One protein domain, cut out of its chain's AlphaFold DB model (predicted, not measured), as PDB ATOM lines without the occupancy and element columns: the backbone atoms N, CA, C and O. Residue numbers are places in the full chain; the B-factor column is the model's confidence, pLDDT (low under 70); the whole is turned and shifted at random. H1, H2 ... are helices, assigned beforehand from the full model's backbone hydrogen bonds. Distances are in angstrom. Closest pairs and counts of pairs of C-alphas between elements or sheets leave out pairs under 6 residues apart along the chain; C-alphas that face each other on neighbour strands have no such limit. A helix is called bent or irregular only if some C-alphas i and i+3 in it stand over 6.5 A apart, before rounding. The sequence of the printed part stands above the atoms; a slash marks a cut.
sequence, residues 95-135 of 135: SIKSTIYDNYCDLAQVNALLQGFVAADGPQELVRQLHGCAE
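Overview. This is residues 95 to 135 of the 135 residues of an uncharacterized protein of Kazachstania naganishii (strain ATCC MYA-139 / BCRC 22969 / CBS 8797 / KCTC 17520 / NBRC 10181 / NCYC 3082 / Yp74L-3) (UniProt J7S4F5). A long, straight helix, H1, and a short helix, H2, meet near their ends at a corner and make an open L. H1 is the long arm, H2 is the short arm, and a three-residue tail, residues 133 to 135, carries the short arm on. The printed part has 41 residues with two named helices, in the order H1, H2, and no named strand; its class is all helix. The whole is extended, with a radius of gyration of the C-alphas of 15.1 A, and its outline is flat, spanning 45 by 24 by 7 A.

Along the chain. H1 holds residues 95 to 120 and is 37.5 A long from first to last C-alpha. It begins at C-alpha 95, at (-68.913, 0.083, -16.884), and ends at C-alpha 120, at (-35.615, 7.742, -1.543). Asp 121 and Gly 122 follow. H2 holds residues 123 to 132, is 14.7 A long, and ends at C-alpha 132, at (-42.675, 9.288, 16.140).

Arrangement. H1 and H2 are joined by a tight link of 2 residues. They meet only through their link. They are near each other, with 6 pairs of C-alphas within 10 A. Residues 95 to 116, which belong to H1, stand free. Residues 127 to 135, of which 127 to 132 belong to H2, also stand free. Neither helix is bent. In H1 every O i to N i+4 pair is within hydrogen-bond range; in H2, 5 of 6 are.

Size, cuts and confidence. The two C-alphas farthest apart are those of Ser 95 and Glu 135, 45.1 A; Glu 135 is the chain's last residue. The printed part has no cut and no long link. The mean pLDDT of the printed part is 80.7, with 93 for H1 and 63 for H2. Confidence is low, under 70, at residues 120 to 135.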
ATOM      1  N   SER A  95     -69.011  -0.543 -18.209       98.31
ATOM      2  CA  SER A  95     -68.913   0.083 -16.884       98.31
ATOM      3  C   SER A  95     -67.915  -0.652 -15.981       98.31
ATOM      4  O   SER A  95     -67.010  -0.035 -15.410       98.31
ATOM      5  N   ILE A  96     -68.000  -1.986 -15.934       98.25
ATOM      6  CA  ILE A  96     -67.066  -2.848 -15.199       98.25
ATOM      7  C   ILE A  96     -65.645  -2.649 -15.721       98.25
ATOM      8  O   ILE A  96     -64.723  -2.449 -14.933       98.25
ATOM      9  N   LYS A  97     -65.454  -2.655 -17.047       98.56
ATOM     10  CA  LYS A  97     -64.141  -2.405 -17.649       98.56
ATOM     11  C   LYS A  97     -63.576  -1.051 -17.250       98.56
ATOM     12  O   LYS A  97     -62.438  -1.021 -16.799       98.56
ATOM     13  N   SER A  98     -64.343   0.032 -17.386       98.06
ATOM     14  CA  SER A  98     -63.891   1.376 -17.000       98.06
ATOM     15  C   SER A  98     -63.439   1.391 -15.545       98.06
ATOM     16  O   SER A  98     -62.309   1.762 -15.256       98.06
ATOM     17  N   THR A  99     -64.272   0.847 -14.656       98.50
ATOM     18  CA  THR A  99     -63.980   0.776 -13.220       98.50
ATOM     19  C   THR A  99     -62.694  -0.003 -12.943       98.50
ATOM     20  O   THR A  99     -61.868   0.418 -12.139       98.50
ATOM     21  N   ILE A 100     -62.480  -1.144 -13.605       98.38
ATOM     22  CA  ILE A 100     -61.252  -1.937 -13.445       98.38
ATOM     23  C   ILE A 100     -60.030  -1.173 -13.962       98.38
ATOM     24  O   ILE A 100     -58.979  -1.225 -13.326       98.38
ATOM     25  N   TYR A 101     -60.149  -0.477 -15.095       98.56
ATOM     26  CA  TYR A 101     -59.054   0.318 -15.647       98.56
ATOM     27  C   TYR A 101     -58.653   1.457 -14.714       98.56
ATOM     28  O   TYR A 101     -57.459   1.623 -14.465       98.56
ATOM     29  N   ASP A 102     -59.625   2.180 -14.167       97.94
ATOM     30  CA  ASP A 102     -59.373   3.271 -13.224       97.94
ATOM     31  C   ASP A 102     -58.653   2.735 -11.977       97.94
ATOM     32  O   ASP A 102     -57.557   3.184 -11.646       97.94
ATOM     33  N   ASN A 103     -59.174   1.653 -11.385       98.12
ATOM     34  CA  ASN A 103     -58.540   0.992 -10.240       98.12
ATOM     35  C   ASN A 103     -57.116   0.497 -10.547       98.12
ATOM     36  O   ASN A 103     -56.226   0.579  -9.703       98.12
ATOM     37  N   TYR A 104     -56.884  -0.052 -11.741       98.38
ATOM     38  CA  TYR A 104     -55.555  -0.503 -12.148       98.38
ATOM     39  C   TYR A 104     -54.568   0.666 -12.240       98.38
ATOM     40  O   TYR A 104     -53.439   0.546 -11.760       98.38
ATOM     41  N   CYS A 105     -54.987   1.789 -12.826       97.81
ATOM     42  CA  CYS A 105     -54.175   3.001 -12.915       97.81
ATOM     43  C   CYS A 105     -53.846   3.553 -11.524       97.81
ATOM     44  O   CYS A 105     -52.676   3.833 -11.250       97.81
ATOM     45  N   ASP A 106     -54.836   3.622 -10.633       97.81
ATOM     46  CA  ASP A 106     -54.651   4.075  -9.253       97.81
ATOM     47  C   ASP A 106     -53.651   3.182  -8.508       97.81
ATOM     48  O   ASP A 106     -52.700   3.666  -7.891       97.81
ATOM     49  N   LEU A 107     -53.800   1.858  -8.616       97.44
ATOM     50  CA  LEU A 107     -52.878   0.900  -8.001       97.44
ATOM     51  C   LEU A 107     -51.463   1.002  -8.576       97.44
ATOM     52  O   LEU A 107     -50.486   0.923  -7.827       97.44
ATOM     53  N   ALA A 108     -51.331   1.187  -9.889       95.88
ATOM     54  CA  ALA A 108     -50.037   1.392 -10.529       95.88
ATOM     55  C   ALA A 108     -49.375   2.689 -10.038       95.88
ATOM     56  O   ALA A 108     -48.173   2.695  -9.759       95.88
ATOM     57  N   GLN A 109     -50.153   3.759  -9.865       96.56
ATOM     58  CA  GLN A 109     -49.668   5.026  -9.328       96.56
ATOM     59  C   GLN A 109     -49.233   4.892  -7.864       96.56
ATOM     60  O   GLN A 109     -48.136   5.328  -7.514       96.56
ATOM     61  N   VAL A 110     -50.037   4.244  -7.018       96.00
ATOM     62  CA  VAL A 110     -49.681   3.966  -5.617       96.00
ATOM     63  C   VAL A 110     -48.407   3.128  -5.538       96.00
ATOM     64  O   VAL A 110     -47.519   3.436  -4.747       96.00
ATOM     65  N   ASN A 111     -48.266   2.109  -6.385       94.00
ATOM     66  CA  ASN A 111     -47.059   1.289  -6.430       94.00
ATOM     67  C   ASN A 111     -45.829   2.114  -6.843       94.00
ATOM     68  O   ASN A 111     -44.794   2.035  -6.188       94.00
ATOM     69  N   ALA A 112     -45.950   2.968  -7.864       93.38
ATOM     70  CA  ALA A 112     -44.869   3.864  -8.271       93.38
ATOM     71  C   ALA A 112     -44.457   4.832  -7.146       93.38
ATOM     72  O   ALA A 112     -43.264   5.032  -6.916       93.38
ATOM     73  N   LEU A 113     -45.425   5.384  -6.406       92.81
ATOM     74  CA  LEU A 113     -45.156   6.234  -5.243       92.81
ATOM     75  C   LEU A 113     -44.439   5.454  -4.137       92.81
ATOM     76  O   LEU A 113     -43.403   5.903  -3.656       92.81
ATOM     77  N   LEU A 114     -44.939   4.272  -3.768       89.94
ATOM     78  CA  LEU A 114     -44.322   3.416  -2.750       89.94
ATOM     79  C   LEU A 114     -42.894   3.009  -3.128       89.94
ATOM     80  O   LEU A 114     -42.006   3.058  -2.282       89.94
ATOM     81  N   GLN A 115     -42.649   2.662  -4.392       89.81
ATOM     82  CA  GLN A 115     -41.297   2.399  -4.892       89.81
ATOM     83  C   GLN A 115     -40.408   3.641  -4.800       89.81
ATOM     84  O   GLN A 115     -39.254   3.526  -4.395       89.81
ATOM     85  N   GLY A 116     -40.944   4.821  -5.125       86.25
ATOM     86  CA  GLY A 116     -40.254   6.097  -4.955       86.25
ATOM     87  C   GLY A 116     -39.853   6.358  -3.502       86.25
ATOM     88  O   GLY A 116     -38.706   6.718  -3.252       86.25
ATOM     89  N   PHE A 117     -40.747   6.105  -2.542       80.19
ATOM     90  CA  PHE A 117     -40.448   6.240  -1.113       80.19
ATOM     91  C   PHE A 117     -39.412   5.226  -0.633       80.19
ATOM     92  O   PHE A 117     -38.455   5.620   0.015       80.19
ATOM     93  N   VAL A 118     -39.545   3.949  -1.002       79.00
ATOM     94  CA  VAL A 118     -38.569   2.902  -0.645       79.00
ATOM     95  C   VAL A 118     -37.184   3.186  -1.240       79.00
ATOM     96  O   VAL A 118     -36.170   2.830  -0.637       79.00
ATOM     97  N   ALA A 119     -37.126   3.810  -2.419       73.81
ATOM     98  CA  ALA A 119     -35.878   4.190  -3.070       73.81
ATOM     99  C   ALA A 119     -35.257   5.482  -2.504       73.81
ATOM    100  O   ALA A 119     -34.033   5.607  -2.525       73.81
ATOM    101  N   ALA A 120     -36.068   6.437  -2.034       67.50
ATOM    102  CA  ALA A 120     -35.615   7.742  -1.543       67.50
ATOM    103  C   ALA A 120     -35.290   7.748  -0.039       67.50
ATOM    104  O   ALA A 120     -34.233   8.235   0.351       67.50
ATOM    105  N   ASP A 121     -36.161   7.163   0.782       60.25
ATOM    106  CA  ASP A 121     -35.995   7.007   2.221       60.25
ATOM    107  C   ASP A 121     -35.957   5.508   2.508       60.25
ATOM    108  O   ASP A 121     -36.971   4.811   2.450       60.25
ATOM    109  N   GLY A 122     -34.766   4.971   2.783       61.88
ATOM    110  CA  GLY A 122     -34.628   3.556   3.121       61.88
ATOM    111  C   GLY A 122     -35.639   3.141   4.209       61.88
ATOM    112  O   GLY A 122     -35.997   3.962   5.058       61.88
ATOM    113  N   PRO A 123     -36.075   1.865   4.245       63.25
ATOM    114  CA  PRO A 123     -37.234   1.385   5.020       63.25
ATOM    115  C   PRO A 123     -37.211   1.699   6.529       63.25
ATOM    116  O   PRO A 123     -38.217   1.530   7.211       63.25
ATOM    117  N   GLN A 124     -36.078   2.155   7.061       59.91
ATOM    118  CA  GLN A 124     -35.890   2.532   8.456       59.91
ATOM    119  C   GLN A 124     -36.405   3.943   8.800       59.91
ATOM    120  O   GLN A 124     -36.896   4.120   9.911       59.91
ATOM    121  N   GLU A 125     -36.366   4.926   7.888       61.47
ATOM    122  CA  GLU A 125     -36.839   6.294   8.197       61.47
ATOM    123  C   GLU A 125     -38.377   6.362   8.230       61.47
ATOM    124  O   GLU A 125     -38.955   7.025   9.088       61.47
ATOM    125  N   LEU A 126     -39.053   5.572   7.386       63.09
ATOM    126  CA  LEU A 126     -40.517   5.454   7.368       63.09
ATOM    127  C   LEU A 126     -41.067   4.815   8.660       63.09
ATOM    128  O   LEU A 126     -42.049   5.286   9.232       63.09
ATOM    129  N   VAL A 127     -40.403   3.764   9.161       65.81
ATOM    130  CA  VAL A 127     -40.741   3.119  10.446       65.81
ATOM    131  C   VAL A 127     -40.496   4.071  11.620       65.81
ATOM    132  O   VAL A 127     -41.256   4.050  12.592       65.81
ATOM    133  N   ARG A 128     -39.477   4.934  11.515       63.66
ATOM    134  CA  ARG A 128     -39.144   5.955  12.515       63.66
ATOM    135  C   ARG A 128     -40.161   7.098  12.544       63.66
ATOM    136  O   ARG A 128     -40.565   7.502  13.629       63.66
ATOM    137  N   GLN A 129     -40.628   7.569  11.386       65.50
ATOM    138  CA  GLN A 129     -41.686   8.585  11.295       65.50
ATOM    139  C   GLN A 129     -43.045   8.054  11.775       65.50
ATOM    140  O   GLN A 129     -43.760   8.764  12.476       65.50
ATOM    141  N   LEU A 130     -43.380   6.793  11.484       67.06
ATOM    142  CA  LEU A 130     -44.609   6.166  11.987       67.06
ATOM    143  C   LEU A 130     -44.594   5.950  13.510       67.06
ATOM    144  O   LEU A 130     -45.626   6.138  14.146       67.06
ATOM    145  N   HIS A 131     -43.446   5.605  14.107       63.47
ATOM    146  CA  HIS A 131     -43.317   5.514  15.570       63.47
ATOM    147  C   HIS A 131     -43.253   6.887  16.259       63.47
ATOM    148  O   HIS A 131     -43.698   7.004  17.395       63.47
ATOM    149  N   GLY A 132     -42.738   7.925  15.594       56.81
ATOM    150  CA  GLY A 132     -42.675   9.288  16.140       56.81
ATOM    151  C   GLY A 132     -44.016  10.032  16.174       56.81
ATOM    152  O   GLY A 132     -44.138  11.014  16.893       56.81
ATOM    153  N   CYS A 133     -45.022   9.568  15.428       53.84
ATOM    154  CA  CYS A 133     -46.374  10.142  15.417       53.84
ATOM    155  C   CYS A 133     -47.341   9.482  16.425       53.84
ATOM    156  O   CYS A 133     -48.532   9.788  16.395       53.84
ATOM    157  N   ALA A 134     -46.865   8.554  17.265       51.84
ATOM    158  CA  ALA A 134     -47.681   7.788  18.215       51.84
ATOM    159  C   ALA A 134     -47.559   8.244  19.689       51.84
ATOM    160  O   ALA A 134     -48.051   7.535  20.568       51.84
ATOM    161  N   GLU A 135     -46.945   9.403  19.961       40.91
ATOM    162  CA  GLU A 135     -46.972  10.085  21.272       40.91
ATOM    163  C   GLU A 135     -47.791  11.382  21.232       40.91
ATOM    164  O   GLU A 135     -47.654  12.146  20.248       40.91
TER     165      GLU A 135